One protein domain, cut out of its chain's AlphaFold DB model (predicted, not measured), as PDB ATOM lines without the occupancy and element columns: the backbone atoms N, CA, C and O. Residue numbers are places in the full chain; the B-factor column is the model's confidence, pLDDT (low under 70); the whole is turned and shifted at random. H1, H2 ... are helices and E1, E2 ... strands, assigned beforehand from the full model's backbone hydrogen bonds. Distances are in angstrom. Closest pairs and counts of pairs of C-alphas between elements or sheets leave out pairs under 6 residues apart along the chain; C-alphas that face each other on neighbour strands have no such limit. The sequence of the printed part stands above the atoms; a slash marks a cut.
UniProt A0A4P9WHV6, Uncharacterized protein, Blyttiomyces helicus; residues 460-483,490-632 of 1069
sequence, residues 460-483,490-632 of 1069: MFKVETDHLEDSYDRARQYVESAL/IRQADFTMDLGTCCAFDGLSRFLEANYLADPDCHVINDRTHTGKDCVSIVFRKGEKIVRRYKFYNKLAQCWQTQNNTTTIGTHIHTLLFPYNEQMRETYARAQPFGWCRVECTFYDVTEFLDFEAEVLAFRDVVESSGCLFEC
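Overview. This is residues 460 to 483 and 490 to 632 of the 1069 residues of an uncharacterized protein of Blyttiomyces helicus (UniProt A0A4P9WHV6). What is the main picture? A twisted wall of five antiparallel strands has helices H2 and H7 over one face, while the opposite face has no named helix over its strands. H1 runs beside the edge strand E2, and H4, H5 and H6 gather near the end of the sheet where E2 and E5 end and E6 begins. What are the make-up and size? The 167 printed residues include, in chain order, E1 H1 E2 H2 E3 H3 E4 E5 H4 H5 H6 E6 H7; the sheet order is E2 - E6 - E5 - E4 - E3, and the class is mixed, helices and strands. The whole is compact and rounded, with a radius of gyration of the C-alphas of 16.2 A and spans of 41 by 39 by 34 A.

Along the chain. Where are the strands? The sheet has E2, residues 490 to 499 and 27.1 A long; E6, 597 to 604 and 23.1 A; E5, 545 to 554 and 27.3 A; E4, 535 to 542 and 23.6 A; and E3, 522 to 525. E1, residues 460 to 462, begins at C-alpha 460, (193.772, 178.454, 186.505), and pairs with no named strand. Where are the helices? H1 is residues 468 to 483, 21.6 A long, and H7 is residues 612 to 625, 19.8 A long, ending at C-alpha 625, (207.345, 197.845, 210.248). The shorter ones are H2, residues 505 to 515; H3, 528 to 531; H4, 555 to 561; H5, 573 to 577; and H6, 582 to 591.

Arrangement. How is the sheet paired? E2 and E6 are antiparallel at 167 degrees, with N 495 and O 601 2.9 A apart, and E6 and E5 at 171 degrees, with N 600 and O 551 2.9 A apart. E5 and E4 form a hairpin at 167 degrees, with N 538 and O 550 2.8 A apart; E4 and E3 are antiparallel at 155 degrees, with N 523 and O 539 2.8 A apart. The sheet is twisted, with C-alphas up to 4.4 A off its best plane, and E5 bends by 53 degrees at residue 548. Which helices are over its strands? H7 is over E2, E6 and, only just with 3 C-alphas, E5, at a height over the sheet of 9.6 A; its closest C-alpha pair with E6 is Val 616 and Cys 601, 6.6 A. On the same face, H2 is over E4 and, only just with 3 C-alphas, E3, at a height of 8.8 A; its closest C-alpha pair with E3 is Glu 513 and Val 524, 5.9 A. What of the other helices? H1 is on the sheet, its closest C-alpha pair with E2 being Leu 468 and Met 497, 6.9 A; H4 is on the face opposite to H2 and H7, over none of the strands. H6 only grazes the sheet with residues 587 to 591, H3 with residues 528 to 531, and H5 is not on it. How do the helix backbones run? Every O i to N i+4 pair is within hydrogen-bond range in H1, H5, H6 and H7, against 6 of 7 in H2 and 2 of 3 in H4; H3 is too short for such a pair.

Size, cuts and confidence. How far does it reach? The two C-alphas farthest apart, those of Ala 518 and Phe 578, are 44.1 A apart. Where is the printed part broken, and which link is long? Residues 484 to 489 are not printed, and C-alphas 483 and 490 are 7.8 A apart across this cut; the link from H4 to H5, 11 residues, is long. Where is confidence low? The mean pLDDT of the printed part is 81.9, and it is under 70 in residues 460 to 475, 563 to 572, 574 to 577 and 607 to 610.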
ATOM      1  N   MET A 460     193.346 177.997 185.183       37.41
ATOM      2  CA  MET A 460     193.772 178.454 186.505       37.41
ATOM      3  C   MET A 460     194.900 177.550 187.012       37.41
ATOM      4  O   MET A 460     194.648 176.416 187.426       37.41
ATOM      5  N   PHE A 461     196.133 178.052 187.011       42.00
ATOM      6  CA  PHE A 461     197.285 177.331 187.558       42.00
ATOM      7  C   PHE A 461     197.497 177.703 189.024       42.00
ATOM      8  O   PHE A 461     197.428 178.880 189.370       42.00
ATOM      9  N   LYS A 462     197.748 176.697 189.870       45.19
ATOM     10  CA  LYS A 462     197.954 176.836 191.317       45.19
ATOM     11  C   LYS A 462     199.279 176.192 191.725       45.19
ATOM     12  O   LYS A 462     199.500 175.018 191.427       45.19
ATOM     13  N   VAL A 463     200.124 176.929 192.442       43.53
ATOM     14  CA  VAL A 463     201.418 176.438 192.950       43.53
ATOM     15  C   VAL A 463     201.305 176.063 194.435       43.53
ATOM     16  O   VAL A 463     201.490 176.904 195.309       43.53
ATOM     17  N   GLU A 464     200.984 174.797 194.724       43.28
ATOM     18  CA  GLU A 464     200.895 174.257 196.097       43.28
ATOM     19  C   GLU A 464     202.287 173.976 196.701       43.28
ATOM     20  O   GLU A 464     202.880 172.918 196.472       43.28
ATOM     21  N   THR A 465     202.809 174.938 197.468       38.78
ATOM     22  CA  THR A 465     204.039 174.837 198.286       38.78
ATOM     23  C   THR A 465     203.990 175.793 199.477       38.78
ATOM     24  O   THR A 465     203.413 176.872 199.369       38.78
ATOM     25  N   ASP A 466     204.623 175.408 200.588       39.12
ATOM     26  CA  ASP A 466     204.497 176.085 201.890       39.12
ATOM     27  C   ASP A 466     205.649 177.035 202.254       39.12
ATOM     28  O   ASP A 466     205.514 177.839 203.178       39.12
ATOM     29  N   HIS A 467     206.774 176.968 201.538       49.75
ATOM     30  CA  HIS A 467     207.840 177.961 201.640       49.75
ATOM     31  C   HIS A 467     207.583 179.085 200.635       49.75
ATOM     32  O   HIS A 467     207.250 178.810 199.481       49.75
ATOM     33  N   LEU A 468     207.756 180.341 201.065       52.34
ATOM     34  CA  LEU A 468     207.623 181.503 200.182       52.34
ATOM     35  C   LEU A 468     208.604 181.401 199.006       52.34
ATOM     36  O   LEU A 468     208.194 181.601 197.873       52.34
ATOM     37  N   GLU A 469     209.844 180.994 199.290       51.88
ATOM     38  CA  GLU A 469     210.914 180.747 198.316       51.88
ATOM     39  C   GLU A 469     210.520 179.639 197.316       51.88
ATOM     40  O   GLU A 469     210.413 179.922 196.129       51.88
ATOM     41  N   ASP A 470     210.173 178.416 197.760       56.81
ATOM     42  CA  ASP A 470     209.715 177.337 196.852       56.81
ATOM     43  C   ASP A 470     208.482 177.734 196.018       56.81
ATOM     44  O   ASP A 470     208.338 177.309 194.866       56.81
ATOM     45  N   SER A 471     207.554 178.489 196.618       58.44
ATOM     46  CA  SER A 471     206.336 178.929 195.936       58.44
ATOM     47  C   SER A 471     206.652 179.987 194.905       58.44
ATOM     48  O   SER A 471     206.163 179.874 193.784       58.44
ATOM     49  N   TYR A 472     207.507 180.950 195.249       62.28
ATOM     50  CA  TYR A 472     207.976 181.976 194.338       62.28
ATOM     51  C   TYR A 472     208.828 181.396 193.210       62.28
ATOM     52  O   TYR A 472     208.545 181.699 192.061       62.28
ATOM     53  N   ASP A 473     209.785 180.510 193.476       65.69
ATOM     54  CA  ASP A 473     210.626 179.914 192.432       65.69
ATOM     55  C   ASP A 473     209.792 179.127 191.416       65.69
ATOM     56  O   ASP A 473     209.953 179.291 190.207       65.69
ATOM     57  N   ARG A 474     208.839 178.307 191.878       68.12
ATOM     58  CA  ARG A 474     207.939 177.559 190.979       68.12
ATOM     59  C   ARG A 474     206.944 178.471 190.265       68.12
ATOM     60  O   ARG A 474     206.645 178.245 189.094       68.12
ATOM     61  N   ALA A 475     206.437 179.491 190.954       66.81
ATOM     62  CA  ALA A 475     205.599 180.541 190.385       66.81
ATOM     63  C   ALA A 475     206.310 181.285 189.255       66.81
ATOM     64  O   ALA A 475     205.783 181.395 188.153       66.81
ATOM     65  N   ARG A 476     207.523 181.754 189.539       72.00
ATOM     66  CA  ARG A 476     208.426 182.471 188.652       72.00
ATOM     67  C   ARG A 476     208.774 181.618 187.442       72.00
ATOM     68  O   ARG A 476     208.492 182.047 186.333       72.00
ATOM     69  N   GLN A 477     209.259 180.392 187.640       75.69
ATOM     70  CA  GLN A 477     209.561 179.456 186.549       75.69
ATOM     71  C   GLN A 477     208.331 179.174 185.673       75.69
ATOM     72  O   GLN A 477     208.456 179.049 184.455       75.69
ATOM     73  N   TYR A 478     207.134 179.093 186.266       74.88
ATOM     74  CA  TYR A 478     205.892 178.954 185.507       74.88
ATOM     75  C   TYR A 478     205.548 180.227 184.712       74.88
ATOM     76  O   TYR A 478     205.208 180.130 183.536       74.88
ATOM     77  N   VAL A 479     205.655 181.413 185.321       73.81
ATOM     78  CA  VAL A 479     205.402 182.712 184.672       73.81
ATOM     79  C   VAL A 479     206.404 182.969 183.542       73.81
ATOM     80  O   VAL A 479     205.987 183.311 182.441       73.81
ATOM     81  N   GLU A 480     207.697 182.735 183.771       76.38
ATOM     82  CA  GLU A 480     208.769 182.828 182.771       76.38
ATOM     83  C   GLU A 480     208.499 181.863 181.596       76.38
ATOM     84  O   GLU A 480     208.411 182.303 180.453       76.38
ATOM     85  N   SER A 481     208.218 180.581 181.865       79.25
ATOM     86  CA  SER A 481     207.883 179.574 180.835       79.25
ATOM     87  C   SER A 481     206.586 179.880 180.059       79.25
ATOM     88  O   SER A 481     206.468 179.610 178.857       79.25
ATOM     89  N   ALA A 482     205.598 180.490 180.719       77.38
ATOM     90  CA  ALA A 482     204.376 180.957 180.074       77.38
ATOM     91  C   ALA A 482     204.630 182.181 179.177       77.38
ATOM     92  O   ALA A 482     204.091 182.233 178.075       77.38
ATOM     93  N   LEU A 483     205.473 183.130 179.597       72.62
ATOM     94  CA  LEU A 483     205.847 184.313 178.809       72.62
ATOM     95  C   LEU A 483     206.762 183.968 177.617       72.62
ATOM     96  O   LEU A 483     206.602 184.548 176.542       72.62
ATOM     97  N   ILE A 490     199.445 186.664 180.324       80.38
ATOM     98  CA  ILE A 490     198.994 186.545 181.712       80.38
ATOM     99  C   ILE A 490     198.298 187.856 182.087       80.38
ATOM    100  O   ILE A 490     198.930 188.911 182.137       80.38
ATOM    101  N   ARG A 491     196.988 187.797 182.348       83.62
ATOM    102  CA  ARG A 491     196.210 188.977 182.760       83.62
ATOM    103  C   ARG A 491     196.288 189.247 184.254       83.62
ATOM    104  O   ARG A 491     196.168 190.400 184.650       83.62
ATOM    105  N   GLN A 492     196.454 188.201 185.063       87.19
ATOM    106  CA  GLN A 492     196.481 188.309 186.518       87.19
ATOM    107  C   GLN A 492     197.403 187.253 187.144       87.19
ATOM    108  O   GLN A 492     197.419 186.100 186.703       87.19
ATOM    109  N   ALA A 493     198.129 187.652 188.187       84.75
ATOM    110  CA  ALA A 493     198.924 186.788 189.055       84.75
ATOM    111  C   ALA A 493     198.651 187.149 190.530       84.75
ATOM    112  O   ALA A 493     198.940 188.272 190.936       84.75
ATOM    113  N   ASP A 494     198.083 186.227 191.317       84.81
ATOM    114  CA  ASP A 494     197.767 186.419 192.746       84.81
ATOM    115  C   ASP A 494     198.732 185.634 193.645       84.81
ATOM    116  O   ASP A 494     198.565 184.428 193.843       84.81
ATOM    117  N   PHE A 495     199.721 186.305 194.228       84.75
ATOM    118  CA  PHE A 495     200.617 185.713 195.226       84.75
ATOM    119  C   PHE A 495     199.960 185.751 196.610       84.75
ATOM    120  O   PHE A 495     199.387 186.772 196.991       84.75
ATOM    121  N   THR A 496     200.053 184.670 197.392       85.38
ATOM    122  CA  THR A 496     199.574 184.645 198.788       85.38
ATOM    123  C   THR A 496     200.642 184.165 199.762       85.38
ATOM    124  O   THR A 496     201.358 183.210 199.484       85.38
ATOM    125  N   MET A 497     200.714 184.812 200.927       86.12
ATOM    126  CA  MET A 497     201.637 184.481 202.012       86.12
ATOM    127  C   MET A 497     200.932 184.641 203.361       86.12
ATOM    128  O   MET A 497     200.373 185.699 203.657       86.12
ATOM    129  N   ASP A 498     200.975 183.604 204.192       86.62
ATOM    130  CA  ASP A 498     200.425 183.642 205.546       86.62
ATOM    131  C   ASP A 498     201.450 184.101 206.580       86.62
ATOM    132  O   ASP A 498     202.588 183.639 206.596       86.62
ATOM    133  N   LEU A 499     201.001 184.963 207.491       87.12
ATOM    134  CA  LEU A 499     201.746 185.396 208.664       87.12
ATOM    135  C   LEU A 499     201.075 184.834 209.925       87.12
ATOM    136  O   LEU A 499     199.873 185.027 210.149       87.12
ATOM    137  N   GLY A 500     201.869 184.174 210.769       88.75
ATOM    138  CA  GLY A 500     201.463 183.701 212.093       88.75
ATOM    139  C   GLY A 500     201.305 184.867 213.068       88.75
ATOM    140  O   GLY A 500     202.172 185.088 213.903       88.75
ATOM    141  N   THR A 501     200.255 185.670 212.903       91.50
ATOM    142  CA  THR A 501     200.036 186.914 213.656       91.50
ATOM    143  C   THR A 501     198.589 187.410 213.527       91.50
ATOM    144  O   THR A 501     197.811 186.931 212.696       91.50
ATOM    145  N   CYS A 502     198.229 188.412 214.320       93.75
ATOM    146  CA  CYS A 502     197.024 189.230 214.209       93.75
ATOM    147  C   CYS A 502     197.387 190.708 213.998       93.75
ATOM    148  O   CYS A 502     198.549 191.091 214.092       93.75
ATOM    149  N   CYS A 503     196.398 191.551 213.681       94.56
ATOM    150  CA  CYS A 503     196.647 192.954 213.362       94.56
ATOM    151  C   CYS A 503     195.534 193.900 213.829       94.56
ATOM    152  O   CYS A 503     194.348 193.570 213.788       94.56
ATOM    153  N   ALA A 504     195.929 195.108 214.231       94.62
ATOM    154  CA  ALA A 504     195.040 196.232 214.489       94.62
ATOM    155  C   ALA A 504     194.771 197.001 213.180       94.62
ATOM    156  O   ALA A 504     195.413 198.014 212.902       94.62
ATOM    157  N   PHE A 505     193.814 196.531 212.372       94.12
ATOM    158  CA  PHE A 505     193.555 197.056 211.019       94.12
ATOM    159  C   PHE A 505     193.259 198.566 210.958       94.12
ATOM    160  O   PHE A 505     193.744 199.237 210.051       94.12
ATOM    161  N   ASP A 506     192.572 199.141 211.953       92.62
ATOM    162  CA  ASP A 506     192.358 200.601 212.050       92.62
ATOM    163  C   ASP A 506     193.652 201.401 212.318       92.62
ATOM    164  O   ASP A 506     193.692 202.608 212.074       92.62
ATOM    165  N   GLY A 507     194.698 200.756 212.843       94.81
ATOM    166  CA  GLY A 507     196.048 201.311 212.949       94.81
ATOM    167  C   GLY A 507     196.820 201.143 211.642       94.81
ATOM    168  O   GLY A 507     197.327 202.127 211.104       94.81
ATOM    169  N   LEU A 508     196.825 199.923 211.090       96.25
ATOM    170  CA  LEU A 508     197.524 199.605 209.843       96.25
ATOM    171  C   LEU A 508     197.017 200.451 208.667       96.25
ATOM    172  O   LEU A 508     197.829 200.951 207.901       96.25
ATOM    173  N   SER A 509     195.703 200.671 208.553       95.94
ATOM    174  CA  SER A 509     195.099 201.552 207.541       95.94
ATOM    175  C   SER A 509     195.770 202.927 207.540       95.94
ATOM    176  O   SER A 509     196.343 203.327 206.533       95.94
ATOM    177  N   ARG A 510     195.831 203.587 208.705       96.38
ATOM    178  CA  ARG A 510     196.438 204.920 208.870       96.38
ATOM    179  C   ARG A 510     197.944 204.922 208.623       96.38
ATOM    180  O   ARG A 510     198.477 205.898 208.106       96.38
ATOM    181  N   PHE A 511     198.633 203.843 209.000       97.69
ATOM    182  CA  PHE A 511     200.055 203.676 208.710       97.69
ATOM    183  C   PHE A 511     200.302 203.586 207.197       97.69
ATOM    184  O   PHE A 511     201.154 204.298 206.676       97.69
ATOM    185  N   LEU A 512     199.519 202.777 206.478       96.88
ATOM    186  CA  LEU A 512     199.615 202.635 205.023       96.88
ATOM    187  C   LEU A 512     199.192 203.924 204.298       96.88
ATOM    188  O   LEU A 512     199.870 204.339 203.362       96.88
ATOM    189  N   GLU A 513     198.128 204.589 204.757       96.56
ATOM    190  CA  GLU A 513     197.683 205.904 204.267       96.56
ATOM    191  C   GLU A 513     198.800 206.951 204.382       96.56
ATOM    192  O   GLU A 513     199.005 207.728 203.453       96.56
ATOM    193  N   ALA A 514     199.558 206.954 205.486       96.88
ATOM    194  CA  ALA A 514     200.708 207.837 205.670       96.88
ATOM    195  C   ALA A 514     201.928 207.413 204.830       96.88
ATOM    196  O   ALA A 514     202.588 208.267 204.240       96.88
ATOM    197  N   ASN A 515     202.218 206.111 204.748       96.62
ATOM    198  CA  ASN A 515     203.365 205.563 204.016       96.62
ATOM    199  C   ASN A 515     203.259 205.788 202.498       96.62
ATOM    200  O   ASN A 515     204.262 206.065 201.846       96.62
ATOM    201  N   TYR A 516     202.047 205.709 201.944       95.69
ATOM    202  CA  TYR A 516     201.781 205.923 200.517       95.69
ATOM    203  C   TYR A 516     201.221 207.319 200.186       95.69
ATOM    204  O   TYR A 516     200.876 207.574 199.038       95.69
ATOM    205  N   LEU A 517     201.193 208.258 201.143       93.62
ATOM    206  CA  LEU A 517     200.653 209.618 200.958       93.62
ATOM    207  C   LEU A 517     201.314 210.412 199.812       93.62
ATOM    208  O   LEU A 517     200.717 211.345 199.278       93.62
ATOM    209  N   ALA A 518     202.555 210.066 199.459       94.69
ATOM    210  CA  ALA A 518     203.323 210.702 198.390       94.69
ATOM    211  C   ALA A 518     203.119 210.067 196.996       94.69
ATOM    212  O   ALA A 518     203.626 210.611 196.016       94.69
ATOM    213  N   ASP A 519     202.406 208.939 196.897       95.25
ATOM    214  CA  ASP A 519     202.126 208.228 195.645       95.25
ATOM    215  C   ASP A 519     200.680 208.529 195.188       95.25
ATOM    216  O   ASP A 519     199.732 207.986 195.759       95.25
ATOM    217  N   PRO A 520     200.471 209.407 194.185       93.88
ATOM    218  CA  PRO A 520     199.133 209.825 193.762       93.88
ATOM    219  C   PRO A 520     198.355 208.730 193.014       93.88
ATOM    220  O   PRO A 520     197.128 208.818 192.924       93.88
ATOM    221  N   ASP A 521     199.043 207.712 192.490       95.12
ATOM    222  CA  ASP A 521     198.438 206.550 191.834       95.12
ATOM    223  C   ASP A 521     198.092 205.436 192.845       95.12
ATOM    224  O   ASP A 521     197.431 204.457 192.485       95.12
ATOM    225  N   CYS A 522     198.493 205.576 194.115       96.06
ATOM    226  CA  CYS A 522     198.188 204.643 195.196       96.06
ATOM    227  C   CYS A 522     196.930 205.039 195.981       96.06
ATOM    228  O   CYS A 522     196.718 206.194 196.356       96.06
ATOM    229  N   HIS A 523     196.074 204.058 196.272       95.12
ATOM    230  CA  HIS A 523     194.864 204.225 197.073       95.12
ATOM    231  C   HIS A 523     194.760 203.124 198.133       95.12
ATOM    232  O   HIS A 523     194.611 201.944 197.805       95.12
ATOM    233  N   VAL A 524     194.779 203.508 199.411       95.69
ATOM    234  CA  VAL A 524     194.472 202.606 200.531       95.69
ATOM    235  C   VAL A 524     192.954 202.541 200.720       95.69
ATOM    236  O   VAL A 524     192.268 203.560 200.737       95.69
ATOM    237  N   ILE A 525     192.419 201.326 200.829       93.06
ATOM    238  CA  ILE A 525     190.987 201.022 200.873       93.06
ATOM    239  C   ILE A 525     190.702 200.147 202.101       93.06
ATOM    240  O   ILE A 525     190.987 198.948 202.113       93.06
ATOM    241  N   ASN A 526     190.082 200.753 203.113       89.44
ATOM    242  CA  ASN A 526     189.554 200.101 204.315       89.44
ATOM    243  C   ASN A 526     188.018 200.200 204.309       89.44
ATOM    244  O   ASN A 526     187.399 200.882 205.128       89.44
ATOM    245  N   ASP A 527     187.396 199.578 203.303       84.62
ATOM    246  CA  ASP A 527     185.941 199.571 203.155       84.62
ATOM    247  C   ASP A 527     185.318 198.340 203.821       84.62
ATOM    248  O   ASP A 527     185.199 197.248 203.250       84.62
ATOM    249  N   ARG A 528     184.843 198.571 205.046       83.69
ATOM    250  CA  ARG A 528     184.144 197.583 205.870       83.69
ATOM    251  C   ARG A 528     182.920 196.980 205.172       83.69
ATOM    252  O   ARG A 528     182.579 195.835 205.458       83.69
ATOM    253  N   THR A 529     182.281 197.697 204.244       78.94
ATOM    254  CA  THR A 529     181.048 197.240 203.577       78.94
ATOM    255  C   THR A 529     181.278 196.155 202.526       78.94
ATOM    256  O   THR A 529     180.369 195.369 202.259       78.94
ATOM    257  N   HIS A 530     182.493 196.044 201.980       72.12
ATOM    258  CA  HIS A 530     182.837 195.022 200.989       72.12
ATOM    259  C   HIS A 530     183.646 193.871 201.598       72.12
ATOM    260  O   HIS A 530     183.272 192.708 201.441       72.12
ATOM    261  N   THR A 531     184.730 194.175 202.319       75.31
ATOM    262  CA  THR A 531     185.653 193.161 202.867       75.31
ATOM    263  C   THR A 531     185.500 192.918 204.365       75.31
ATOM    264  O   THR A 531     186.107 191.990 204.891       75.31
ATOM    265  N   GLY A 532     184.705 193.714 205.078       83.19
ATOM    266  CA  GLY A 532     184.730 193.736 206.541       83.19
ATOM    267  C   GLY A 532     185.948 194.498 207.062       83.19
ATOM    268  O   GLY A 532     186.875 194.806 206.315       83.19
ATOM    269  N   LYS A 533     185.924 194.834 208.354       89.56
ATOM    270  CA  LYS A 533     186.950 195.669 209.001       89.56
ATOM    271  C   LYS A 533     188.312 194.987 209.186       89.56
ATOM    272  O   LYS A 533     189.298 195.669 209.437       89.56
ATOM    273  N   ASP A 534     188.373 193.658 209.104       92.62
ATOM    274  CA  ASP A 534     189.591 192.874 209.344       92.62
ATOM    275  C   ASP A 534     190.345 192.584 208.028       92.62
ATOM    276  O   ASP A 534     190.820 191.471 207.778       92.62
ATOM    277  N   CYS A 535     190.370 193.593 207.150       94.75
ATOM    278  CA  CYS A 535     191.012 193.611 205.840       94.75
ATOM    279  C   CYS A 535     191.293 195.061 205.416       94.75
ATOM    280  O   CYS A 535     190.398 195.901 205.448       94.75
ATOM    281  N   VAL A 536     192.515 195.333 204.958       95.81
ATOM    282  CA  VAL A 536     192.883 196.561 204.237       95.81
ATOM    283  C   VAL A 536     193.391 196.158 202.856       95.81
ATOM    284  O   VAL A 536     194.195 195.236 202.724       95.81
ATOM    285  N   SER A 537     192.924 196.834 201.808       95.81
ATOM    286  CA  SER A 537     193.483 196.728 200.455       95.81
ATOM    287  C   SER A 537     194.304 197.970 200.115       95.81
ATOM    288  O   SER A 537     193.996 199.063 200.574       95.81
ATOM    289  N   ILE A 538     195.303 197.817 199.255       96.31
ATOM    290  CA  ILE A 538     196.005 198.909 198.578       96.31
ATOM    291  C   ILE A 538     195.875 198.663 197.081       96.31
ATOM    292  O   ILE A 538     196.062 197.538 196.624       96.31
ATOM    293  N   VAL A 539     195.529 199.686 196.313       96.00
ATOM    294  CA  VAL A 539     195.350 199.614 194.861       96.00
ATOM    295  C   VAL A 539     196.260 200.652 194.227       96.00
ATOM    296  O   VAL A 539     196.128 201.830 194.538       96.00
ATOM    297  N   PHE A 540     197.149 200.223 193.334       94.81
ATOM    298  CA  PHE A 540     197.997 201.124 192.555       94.81
ATOM    299  C   PHE A 540     197.524 201.161 191.108       94.81
ATOM    300  O   PHE A 540     197.196 200.124 190.507       94.81
ATOM    301  N   ARG A 541     197.512 202.362 190.545       93.88
ATOM    302  CA  ARG A 541     197.054 202.646 189.192       93.88
ATOM    303  C   ARG A 541     198.201 203.026 188.255       93.88
ATOM    304  O   ARG A 541     199.346 203.184 188.662       93.88
ATOM    305  N   LYS A 542     197.880 203.081 186.965       91.75
ATOM    306  CA  LYS A 542     198.724 203.604 185.883       91.75
ATOM    307  C   LYS A 542     197.774 204.285 184.899       91.75
ATOM    308  O   LYS A 542     197.302 203.667 183.942       91.75
ATOM    309  N   GLY A 543     197.378 205.518 185.219       91.69
ATOM    310  CA  GLY A 543     196.190 206.142 184.626       91.69
ATOM    311  C   GLY A 543     194.903 205.487 185.145       91.69
ATOM    312  O   GLY A 543     194.761 205.250 186.340       91.69
ATOM    313  N   GLU A 544     193.948 205.164 184.270       90.06
ATOM    314  CA  GLU A 544     192.674 204.557 184.705       90.06
ATOM    315  C   GLU A 544     192.785 203.065 185.082       90.06
ATOM    316  O   GLU A 544     191.939 202.545 185.815       90.06
ATOM    317  N   LYS A 545     193.828 202.364 184.613       90.00
ATOM    318  CA  LYS A 545     194.043 200.938 184.900       90.00
ATOM    319  C   LYS A 545     194.584 200.714 186.309       90.00
ATOM    320  O   LYS A 545     195.503 201.405 186.735       90.00
ATOM    321  N   ILE A 546     194.091 199.673 186.981       90.31
ATOM    322  CA  ILE A 546     194.768 199.069 188.137       90.31
ATOM    323  C   ILE A 546     195.880 198.163 187.601       90.31
ATOM    324  O   ILE A 546     195.605 197.306 186.767       90.31
ATOM    325  N   VAL A 547     197.113 198.340 188.081       92.50
ATOM    326  CA  VAL A 547     198.272 197.512 187.676       92.50
ATOM    327  C   VAL A 547     198.704 196.530 188.760       92.50
ATOM    328  O   VAL A 547     199.183 195.441 188.460       92.50
ATOM    329  N   ARG A 548     198.468 196.862 190.032       93.00
ATOM    330  CA  ARG A 548     198.671 195.950 191.162       93.00
ATOM    331  C   ARG A 548     197.722 196.278 192.309       93.00
ATOM    332  O   ARG A 548     197.321 197.430 192.498       93.00
ATOM    333  N   ARG A 549     197.371 195.263 193.088       94.81
ATOM    334  CA  ARG A 549     196.567 195.372 194.304       94.81
ATOM    335  C   ARG A 549     197.172 194.499 195.390       94.81
ATOM    336  O   ARG A 549     197.241 193.286 195.237       94.81
ATOM    337  N   TYR A 550     197.503 195.102 196.519       95.62
ATOM    338  CA  TYR A 550     197.878 194.378 197.726       95.62
ATOM    339  C   TYR A 550     196.672 194.288 198.664       95.62
ATOM    340  O   TYR A 550     195.780 195.139 198.651       95.62
ATOM    341  N   LYS A 551     196.604 193.234 199.468       95.12
ATOM    342  CA  LYS A 551     195.625 193.063 200.543       95.12
ATOM    343  C   LYS A 551     196.362 192.539 201.764       95.12
ATOM    344  O   LYS A 551     197.209 191.655 201.641       95.12
ATOM    345  N   PHE A 552     195.985 193.031 202.934       96.12
ATOM    346  CA  PHE A 552     196.363 192.436 204.204       96.12
ATOM    347  C   PHE A 552     195.117 192.205 205.049       96.12
ATOM    348  O   PHE A 552     194.337 193.132 205.270       96.12
ATOM    349  N   TYR A 553     194.896 190.968 205.489       95.38
ATOM    350  CA  TYR A 553     193.651 190.588 206.156       95.38
ATOM    351  C   TYR A 553     193.819 189.452 207.159       95.38
ATOM    352  O   TYR A 553     194.681 188.590 207.004       95.38
ATOM    353  N   ASN A 554     192.955 189.407 208.175       94.31
ATOM    354  CA  ASN A 554     192.888 188.278 209.100       94.31
ATOM    355  C   ASN A 554     192.114 187.140 208.417       94.31
ATOM    356  O   ASN A 554     190.900 187.228 208.228       94.31
ATOM    357  N   LYS A 555     192.813 186.069 208.029       90.50
ATOM    358  CA  LYS A 555     192.257 184.938 207.270       90.50
ATOM    359  C   LYS A 555     191.102 184.269 208.015       90.50
ATOM    360  O   LYS A 555     190.090 183.926 207.404       90.50
ATOM    361  N   LEU A 556     191.238 184.136 209.332       88.44
ATOM    362  CA  LEU A 556     190.250 183.518 210.210       88.44
ATOM    363  C   LEU A 556     188.975 184.372 210.314       88.44
ATOM    364  O   LEU A 556     187.878 183.858 210.092       88.44
ATOM    365  N   ALA A 557     189.120 185.678 210.558       90.25
ATOM    366  CA  ALA A 557     188.006 186.626 210.585       90.25
ATOM    367  C   ALA A 557     187.306 186.725 209.220       90.25
ATOM    368  O   ALA A 557     186.076 186.673 209.157       90.25
ATOM    369  N   GLN A 558     188.068 186.776 208.120       88.06
ATOM    370  CA  GLN A 558     187.522 186.770 206.761       88.06
ATOM    371  C   GLN A 558     186.652 185.534 206.503       88.06
ATOM    372  O   GLN A 558     185.539 185.683 206.007       88.06
ATOM    373  N   CYS A 559     187.064 184.335 206.925       84.25
ATOM    374  CA  CYS A 559     186.253 183.117 206.776       84.25
ATOM    375  C   CYS A 559     184.903 183.125 207.536       84.25
ATOM    376  O   CYS A 559     184.068 182.240 207.292       84.25
ATOM    377  N   TRP A 560     184.680 184.095 208.432       83.88
ATOM    378  CA  TRP A 560     183.413 184.341 209.134       83.88
ATOM    379  C   TRP A 560     182.657 185.585 208.639       83.88
ATOM    380  O   TRP A 560     181.423 185.592 208.687       83.88
ATOM    381  N   GLN A 561     183.380 186.624 208.201       81.44
ATOM    382  CA  GLN A 561     182.856 187.925 207.758       81.44
ATOM    383  C   GLN A 561     182.492 187.980 206.273       81.44
ATOM    384  O   GLN A 561     181.585 188.734 205.904       81.44
ATOM    385  N   THR A 562     183.188 187.213 205.435       73.81
ATOM    386  CA  THR A 562     182.884 187.050 204.012       73.81
ATOM    387  C   THR A 562     182.314 185.664 203.740       73.81
ATOM    388  O   THR A 562     182.289 184.764 204.584       73.81
ATOM    389  N   GLN A 563     181.763 185.518 202.543       65.44
ATOM    390  CA  GLN A 563     181.027 184.346 202.121       65.44
ATOM    391  C   GLN A 563     181.457 183.968 200.712       65.44
ATOM    392  O   GLN A 563     181.701 184.849 199.894       65.44
ATOM    393  N   ASN A 564     181.469 182.668 200.417       56.09
ATOM    394  CA  ASN A 564     181.739 182.172 199.075       56.09
ATOM    395  C   ASN A 564     180.754 182.803 198.077       56.09
ATOM    396  O   ASN A 564     179.539 182.636 198.243       56.09
ATOM    397  N   ASN A 565     181.277 183.505 197.065       52.22
ATOM    398  CA  ASN A 565     180.551 184.437 196.181       52.22
ATOM    399  C   ASN A 565     179.294 183.843 195.510       52.22
ATOM    400  O   ASN A 565     178.431 184.568 195.034       52.22
ATOM    401  N   THR A 566     179.174 182.517 195.483       49.69
ATOM    402  CA  THR A 566     178.083 181.738 194.887       49.69
ATOM    403  C   THR A 566     176.839 181.558 195.773       49.69
ATOM    404  O   THR A 566     175.895 180.887 195.353       49.69
ATOM    405  N   THR A 567     176.803 182.091 197.004       57.28
ATOM    406  CA  THR A 567     175.713 181.829 197.974       57.28
ATOM    407  C   THR A 567     175.305 183.052 198.811       57.28
ATOM    408  O   THR A 567     176.069 184.001 198.951       57.28
ATOM    409  N   THR A 568     174.098 183.008 199.404       61.91
ATOM    410  CA  THR A 568     173.524 184.080 200.262       61.91
ATOM    411  C   THR A 568     173.431 183.724 201.756       61.91
ATOM    412  O   THR A 568     173.298 184.609 202.591       61.91
ATOM    413  N   ILE A 569     173.529 182.433 202.114       69.06
ATOM    414  CA  ILE A 569     173.803 181.958 203.488       69.06
ATOM    415  C   ILE A 569     174.875 180.862 203.420       69.06
ATOM    416  O   ILE A 569     174.725 179.917 202.644       69.06
ATOM    417  N   GLY A 570     175.950 180.991 204.204       65.12
ATOM    418  CA  GLY A 570     177.109 180.090 204.148       65.12
ATOM    419  C   GLY A 570     178.368 180.691 204.781       65.12
ATOM    420  O   GLY A 570     178.400 181.874 205.100       65.12
ATOM    421  N   THR A 571     179.401 179.869 205.003       65.81
ATOM    422  CA  THR A 571     180.671 180.280 205.644       65.81
ATOM    423  C   THR A 571     181.846 179.443 205.134       65.81
ATOM    424  O   THR A 571     181.663 178.284 204.745       65.81
ATOM    425  N   HIS A 572     183.067 179.980 205.209       68.44
ATOM    426  CA  HIS A 572     184.290 179.227 204.903       68.44
ATOM    427  C   HIS A 572     184.847 178.435 206.097       68.44
ATOM    428  O   HIS A 572     185.832 177.725 205.945       68.44
ATOM    429  N   ILE A 573     184.195 178.457 207.269       70.38
ATOM    430  CA  ILE A 573     184.688 177.756 208.472       70.38
ATOM    431  C   ILE A 573     184.928 176.248 208.251       70.38
ATOM    432  O   ILE A 573     185.745 175.642 208.934       70.38
ATOM    433  N   HIS A 574     184.252 175.640 207.273       67.00
ATOM    434  CA  HIS A 574     184.426 174.232 206.933       67.00
ATOM    435  C   HIS A 574     185.817 173.904 206.361       67.00
ATOM    436  O   HIS A 574     186.314 172.821 206.652       67.00
ATOM    437  N   THR A 575     186.474 174.812 205.622       66.62
ATOM    438  CA  THR A 575     187.848 174.581 205.127       66.62
ATOM    439  C   THR A 575     188.881 174.700 206.246       66.62
ATOM    440  O   THR A 575     189.895 174.019 206.212       66.62
ATOM    441  N   LEU A 576     188.595 175.508 207.275       69.19
ATOM    442  CA  LEU A 576     189.427 175.629 208.478       69.19
ATOM    443  C   LEU A 576     189.300 174.398 209.393       69.19
ATOM    444  O   LEU A 576     190.281 173.926 209.956       69.19
ATOM    445  N   LEU A 577     188.077 173.876 209.551       68.38
ATOM    446  CA  LEU A 577     187.794 172.705 210.390       68.38
ATOM    447  C   LEU A 577     188.213 171.382 209.734       68.38
ATOM    448  O   LEU A 577     188.508 170.420 210.443       68.38
ATOM    449  N   PHE A 578     188.228 171.331 208.401       73.56
ATOM    450  CA  PHE A 578     188.602 170.156 207.617       73.56
ATOM    451  C   PHE A 578     189.561 170.555 206.479       73.56
ATOM    452  O   PHE A 578     189.121 170.685 205.332       73.56
ATOM    453  N   PRO A 579     190.864 170.747 206.778       73.31
ATOM    454  CA  PRO A 579     191.893 170.986 205.768       73.31
ATOM    455  C   PRO A 579     191.874 169.910 204.679       73.31
ATOM    456  O   PRO A 579     191.938 168.715 204.982       73.31
ATOM    457  N   TYR A 580     191.760 170.327 203.415       73.56
ATOM    458  CA  TYR A 580     191.542 169.409 202.291       73.56
ATOM    459  C   TYR A 580     192.821 168.737 201.763       73.56
ATOM    460  O   TYR A 580     192.734 167.713 201.088       73.56
ATOM    461  N   ASN A 581     193.995 169.276 202.094       78.62
ATOM    462  CA  ASN A 581     195.306 168.665 201.872       78.62
ATOM    463  C   ASN A 581     196.135 168.708 203.179       78.62
ATOM    464  O   ASN A 581     195.702 169.266 204.192       78.62
ATOM    465  N   GLU A 582     197.304 168.062 203.189       79.44
ATOM    466  CA  GLU A 582     198.204 168.073 204.357       79.44
ATOM    467  C   GLU A 582     198.811 169.468 204.573       79.44
ATOM    468  O   GLU A 582     198.824 169.967 205.692       79.44
ATOM    469  N   GLN A 583     199.182 170.142 203.481       73.69
ATOM    470  CA  GLN A 583     199.768 171.481 203.474       73.69
ATOM    471  C   GLN A 583     198.930 172.514 204.257       73.69
ATOM    472  O   GLN A 583     199.435 173.180 205.160       73.69
ATOM    473  N   MET A 584     197.621 172.603 203.999       73.56
ATOM    474  CA  MET A 584     196.726 173.498 204.747       73.56
ATOM    475  C   MET A 584     196.666 173.145 206.241       73.56
ATOM    476  O   MET A 584     196.467 174.027 207.078       73.56
ATOM    477  N   ARG A 585     196.837 171.867 206.603       81.12
ATOM    478  CA  ARG A 585     196.882 171.429 208.006       81.12
ATOM    479  C   ARG A 585     198.168 171.894 208.686       81.12
ATOM    480  O   ARG A 585     198.103 172.313 209.839       81.12
ATOM    481  N   GLU A 586     199.294 171.861 207.981       82.69
ATOM    482  CA  GLU A 586     200.576 172.387 208.461       82.69
ATOM    483  C   GLU A 586     200.541 173.918 208.588       82.69
ATOM    484  O   GLU A 586     200.840 174.439 209.662       82.69
ATOM    485  N   THR A 587     200.062 174.634 207.565       79.88
ATOM    486  CA  THR A 587     199.803 176.086 207.621       79.88
ATOM    487  C   THR A 587     198.903 176.458 208.804       79.88
ATOM    488  O   THR A 587     199.258 177.328 209.603       79.88
ATOM    489  N   TYR A 588     197.787 175.750 209.001       83.06
ATOM    490  CA  TYR A 588     196.897 175.987 210.139       83.06
ATOM    491  C   TYR A 588     197.562 175.685 211.490       83.06
ATOM    492  O   TYR A 588     197.375 176.441 212.440       83.06
ATOM    493  N   ALA A 589     198.374 174.628 211.588       85.12
ATOM    494  CA  ALA A 589     199.113 174.297 212.807       85.12
ATOM    495  C   ALA A 589     200.178 175.353 213.158       85.12
ATOM    496  O   ALA A 589     200.353 175.665 214.336       85.12
ATOM    497  N   ARG A 590     200.845 175.947 212.155       84.44
ATOM    498  CA  ARG A 590     201.779 177.077 212.345       84.44
ATOM    499  C   ARG A 590     201.053 178.356 212.782       84.44
ATOM    500  O   ARG A 590     201.549 179.064 213.653       84.44
ATOM    501  N   ALA A 591     199.868 178.623 212.232       86.06
ATOM    502  CA  ALA A 591     199.043 179.780 212.591       86.06
ATOM    503  C   ALA A 591     198.336 179.641 213.958       86.06
ATOM    504  O   ALA A 591     198.079 180.636 214.636       86.06
ATOM    505  N   GLN A 592     198.023 178.416 214.396       86.19
ATOM    506  CA  GLN A 592     197.217 178.140 215.592       86.19
ATOM    507  C   GLN A 592     197.638 178.907 216.871       86.19
ATOM    508  O   GLN A 592     196.740 179.477 217.505       86.19
ATOM    509  N   PRO A 593     198.924 178.939 217.287       89.50
ATOM    510  CA  PRO A 593     199.336 179.642 218.505       89.50
ATOM    511  C   PRO A 593     199.354 181.174 218.375       89.50
ATOM    512  O   PRO A 593     198.972 181.847 219.328       89.50
ATOM    513  N   PHE A 594     199.750 181.723 217.223       89.69
ATOM    514  CA  PHE A 594     200.083 183.152 217.082       89.69
ATOM    515  C   PHE A 594     198.992 183.999 216.411       89.69
ATOM    516  O   PHE A 594     198.928 185.209 216.618       89.69
ATOM    517  N   GLY A 595     198.132 183.372 215.609       90.94
ATOM    518  CA  GLY A 595     197.115 184.035 214.797       90.94
ATOM    519  C   GLY A 595     197.288 183.763 213.304       90.94
ATOM    520  O   GLY A 595     198.226 183.086 212.889       90.94
ATOM    521  N   TRP A 596     196.353 184.257 212.488       91.25
ATOM    522  CA  TRP A 596     196.339 183.994 211.048       91.25
ATOM    523  C   TRP A 596     195.991 185.254 210.247       91.25
ATOM    524  O   TRP A 596     194.823 185.516 209.948       91.25
ATOM    525  N   CYS A 597     197.010 186.022 209.864       93.12
ATOM    526  CA  CYS A 597     196.888 187.061 208.840       93.12
ATOM    527  C   CYS A 597     197.464 186.579 207.507       93.12
ATOM    528  O   CYS A 597     198.254 185.639 207.467       93.12
ATOM    529  N   ARG A 598     197.064 187.222 206.411       92.38
ATOM    530  CA  ARG A 598     197.533 186.930 205.056       92.38
ATOM    531  C   ARG A 598     197.873 188.215 204.316       92.38
ATOM    532  O   ARG A 598     197.062 189.140 204.293       92.38
ATOM    533  N   VAL A 599     199.041 188.220 203.679       92.44
ATOM    534  CA  VAL A 599     199.381 189.097 202.554       92.44
ATOM    535  C   VAL A 599     198.884 188.432 201.269       92.44
ATOM    536  O   VAL A 599     199.099 187.238 201.052       92.44
ATOM    537  N   GLU A 600     198.213 189.195 200.414       91.62
ATOM    538  CA  GLU A 600     197.745 188.744 199.102       91.62
ATOM    539  C   GLU A 600     198.006 189.844 198.067       91.62
ATOM    540  O   GLU A 600     197.428 190.928 198.149       91.62
ATOM    541  N   CYS A 601     198.898 189.572 197.114       91.94
ATOM    542  CA  CYS A 601     199.385 190.536 196.131       91.94
ATOM    543  C   CYS A 601     198.974 190.111 194.719       91.94
ATOM    544  O   CYS A 601     199.538 189.182 194.145       91.94
ATOM    545  N   THR A 602     197.988 190.815 194.173       91.50
ATOM    546  CA  THR A 602     197.529 190.692 192.792       91.50
ATOM    547  C   THR A 602     198.323 191.632 191.889       91.50
ATOM    548  O   THR A 602     198.355 192.839 192.133       91.50
ATOM    549  N   PHE A 603     198.878 191.118 190.798       90.00
ATOM    550  CA  PHE A 603     199.456 191.902 189.703       90.00
ATOM    551  C   PHE A 603     198.600 191.716 188.447       90.00
ATOM    552  O   PHE A 603     198.160 190.598 188.170       90.00
ATOM    553  N   TYR A 604     198.350 192.796 187.707       89.44
ATOM    554  CA  TYR A 604     197.507 192.826 186.506       89.44
ATOM    555  C   TYR A 604     198.333 193.205 185.270       89.44
ATOM    556  O   TYR A 604     199.303 193.950 185.390       89.44
ATOM    557  N   ASP A 605     197.946 192.706 184.089       83.25
ATOM    558  CA  ASP A 605     198.689 192.876 182.822       83.25
ATOM    559  C   ASP A 605     200.195 192.561 182.998       83.25
ATOM    560  O   ASP A 605     201.093 193.343 182.684       83.25
ATOM    561  N   VAL A 606     200.446 191.360 183.533       73.88
ATOM    562  CA  VAL A 606     201.686 190.857 184.166       73.88
ATOM    563  C   VAL A 606     202.940 190.928 183.271       73.88
ATOM    564  O   VAL A 606     204.059 190.840 183.764       73.88
ATOM    565  N   THR A 607     202.778 191.169 181.969       64.50
ATOM    566  CA  THR A 607     203.842 191.300 180.955       64.50
ATOM    567  C   THR A 607     204.877 192.413 181.187       64.50
ATOM    568  O   THR A 607     205.892 192.414 180.497       64.50
ATOM    569  N   GLU A 608     204.647 193.361 182.102       56.06
ATOM    570  CA  GLU A 608     205.606 194.441 182.419       56.06
ATOM    571  C   GLU A 608     206.411 194.228 183.719       56.06
ATOM    572  O   GLU A 608     207.351 194.979 183.982       56.06
ATOM    573  N   PHE A 609     206.073 193.230 184.543       60.03
ATOM    574  CA  PHE A 609     206.662 193.042 185.874       60.03
ATOM    575  C   PHE A 609     207.635 191.849 185.892       60.03
ATOM    576  O   PHE A 609     207.274 190.743 185.501       60.03
ATOM    577  N   LEU A 610     208.871 192.075 186.355       58.31
ATOM    578  CA  LEU A 610     209.958 191.074 186.346       58.31
ATOM    579  C   LEU A 610     210.465 190.660 187.740       58.31
ATOM    580  O   LEU A 610     211.321 189.783 187.831       58.31
ATOM    581  N   ASP A 611     209.957 191.274 188.811       76.31
ATOM    582  CA  ASP A 611     210.390 190.998 190.187       76.31
ATOM    583  C   ASP A 611     209.211 191.080 191.173       76.31
ATOM    584  O   ASP A 611     209.010 192.063 191.889       76.31
ATOM    585  N   PHE A 612     208.365 190.046 191.154       76.94
ATOM    586  CA  PHE A 612     207.211 189.961 192.054       76.94
ATOM    587  C   PHE A 612     207.624 189.648 193.497       76.94
ATOM    588  O   PHE A 612     206.907 190.018 194.421       76.94
ATOM    589  N   GLU A 613     208.767 188.990 193.704       78.31
ATOM    590  CA  GLU A 613     209.300 188.689 195.036       78.31
ATOM    591  C   GLU A 613     209.749 189.950 195.758       78.31
ATOM    592  O   GLU A 613     209.288 190.175 196.875       78.31
ATOM    593  N   ALA A 614     210.558 190.808 195.128       84.25
ATOM    594  CA  ALA A 614     210.967 192.065 195.749       84.25
ATOM    595  C   ALA A 614     209.755 192.935 196.123       84.25
ATOM    596  O   ALA A 614     209.747 193.549 197.184       84.25
ATOM    597  N   GLU A 615     208.699 192.940 195.305       85.94
ATOM    598  CA  GLU A 615     207.448 193.658 195.585       85.94
ATOM    599  C   GLU A 615     206.600 193.018 196.705       85.94
ATOM    600  O   GLU A 615     206.063 193.726 197.560       85.94
ATOM    601  N   VAL A 616     206.499 191.684 196.757       85.44
ATOM    602  CA  VAL A 616     205.790 190.959 197.833       85.44
ATOM    603  C   VAL A 616     206.531 191.086 199.168       85.44
ATOM    604  O   VAL A 616     205.892 191.318 200.197       85.44
ATOM    605  N   LEU A 617     207.863 190.981 199.158       86.94
ATOM    606  CA  LEU A 617     208.717 191.166 200.332       86.94
ATOM    607  C   LEU A 617     208.732 192.627 200.793       86.94
ATOM    608  O   LEU A 617     208.517 192.882 201.973       86.94
ATOM    609  N   ALA A 618     208.861 193.604 199.891       90.62
ATOM    610  CA  ALA A 618     208.783 195.015 200.267       90.62
ATOM    611  C   ALA A 618     207.423 195.369 200.891       90.62
ATOM    612  O   ALA A 618     207.373 196.090 201.889       90.62
ATOM    613  N   PHE A 619     206.311 194.836 200.366       92.94
ATOM    614  CA  PHE A 619     205.006 195.042 200.997       92.94
ATOM    615  C   PHE A 619     204.886 194.333 202.357       92.94
ATOM    616  O   PHE A 619     204.326 194.909 203.293       92.94
ATOM    617  N   ARG A 620     205.450 193.127 202.509       91.94
ATOM    618  CA  ARG A 620     205.562 192.448 203.812       91.94
ATOM    619  C   ARG A 620     206.306 193.319 204.825       91.94
ATOM    620  O   ARG A 620     205.780 193.543 205.911       91.94
ATOM    621  N   ASP A 621     207.477 193.832 204.470       93.00
ATOM    622  CA  ASP A 621     208.335 194.613 205.365       93.00
ATOM    623  C   ASP A 621     207.678 195.950 205.758       93.00
ATOM    624  O   ASP A 621     207.776 196.393 206.907       93.00
ATOM    625  N   VAL A 622     206.912 196.567 204.848       95.31
ATOM    626  CA  VAL A 622     206.031 197.710 205.157       95.31
ATOM    627  C   VAL A 622     204.950 197.321 206.178       95.31
ATOM    628  O   VAL A 622     204.704 198.064 207.126       95.31
ATOM    629  N   VAL A 623     204.317 196.150 206.056       95.06
ATOM    630  CA  VAL A 623     203.316 195.691 207.038       95.06
ATOM    631  C   VAL A 623     203.956 195.322 208.386       95.06
ATOM    632  O   VAL A 623     203.395 195.668 209.428       95.06
ATOM    633  N   GLU A 624     205.128 194.686 208.410       93.50
ATOM    634  CA  GLU A 624     205.836 194.331 209.652       93.50
ATOM    635  C   GLU A 624     206.372 195.570 210.390       93.50
ATOM    636  O   GLU A 624     206.224 195.674 211.610       93.50
ATOM    637  N   SER A 625     206.885 196.570 209.667       95.94
ATOM    638  CA  SER A 625     207.345 197.845 210.248       95.94
ATOM    639  C   SER A 625     206.222 198.750 210.782       95.94
ATOM    640  O   SER A 625     206.504 199.696 211.519       95.94
ATOM    641  N   SER A 626     204.951 198.439 210.500       96.31
ATOM    642  CA  SER A 626     203.790 199.222 210.959       96.31
ATOM    643  C   SER A 626     203.593 199.273 212.478       96.31
ATOM    644  O   SER A 626     202.809 200.090 212.969       96.31
ATOM    645  N   GLY A 627     204.206 198.351 213.232       95.25
ATOM    646  CA  GLY A 627     203.957 198.173 214.668       95.25
ATOM    647  C   GLY A 627     202.516 197.768 215.019       95.25
ATOM    648  O   GLY A 627     202.153 197.756 216.192       95.25
ATOM    649  N   CYS A 628     201.682 197.448 214.022       95.25
ATOM    650  CA  CYS A 628     200.266 197.113 214.194       95.25
ATOM    651  C   CYS A 628     200.003 195.599 214.280       95.25
ATOM    652  O   CYS A 628     198.838 195.197 214.341       95.25
ATOM    653  N   LEU A 629     201.052 194.770 214.255       94.62
ATOM    654  CA  LEU A 629     200.987 193.312 214.382       94.62
ATOM    655  C   LEU A 629     201.109 192.872 215.851       94.62
ATOM    656  O   LEU A 629     201.815 193.505 216.634       94.62
ATOM    657  N   PHE A 630     200.429 191.788 216.228       93.88
ATOM    658  CA  PHE A 630     200.460 191.222 217.582       93.88
ATOM    659  C   PHE A 630     200.112 189.728 217.586       93.88
ATOM    660  O   PHE A 630     199.415 189.243 216.699       93.88
ATOM    661  N   GLU A 631     200.535 188.992 218.612       93.50
ATOM    662  CA  GLU A 631     200.150 187.586 218.785       93.50
ATOM    663  C   GLU A 631     198.759 187.466 219.436       93.50
ATOM    664  O   GLU A 631     198.488 188.047 220.489       93.50
ATOM    665  N   CYS A 632     197.857 186.705 218.813       93.44
ATOM    666  CA  CYS A 632     196.583 186.296 219.402       93.44
ATOM    667  C   CYS A 632     196.143 184.947 218.821       93.44
ATOM    668  O   CYS A 632     195.790 184.840 217.641       93.44
TER     669      CYS A 632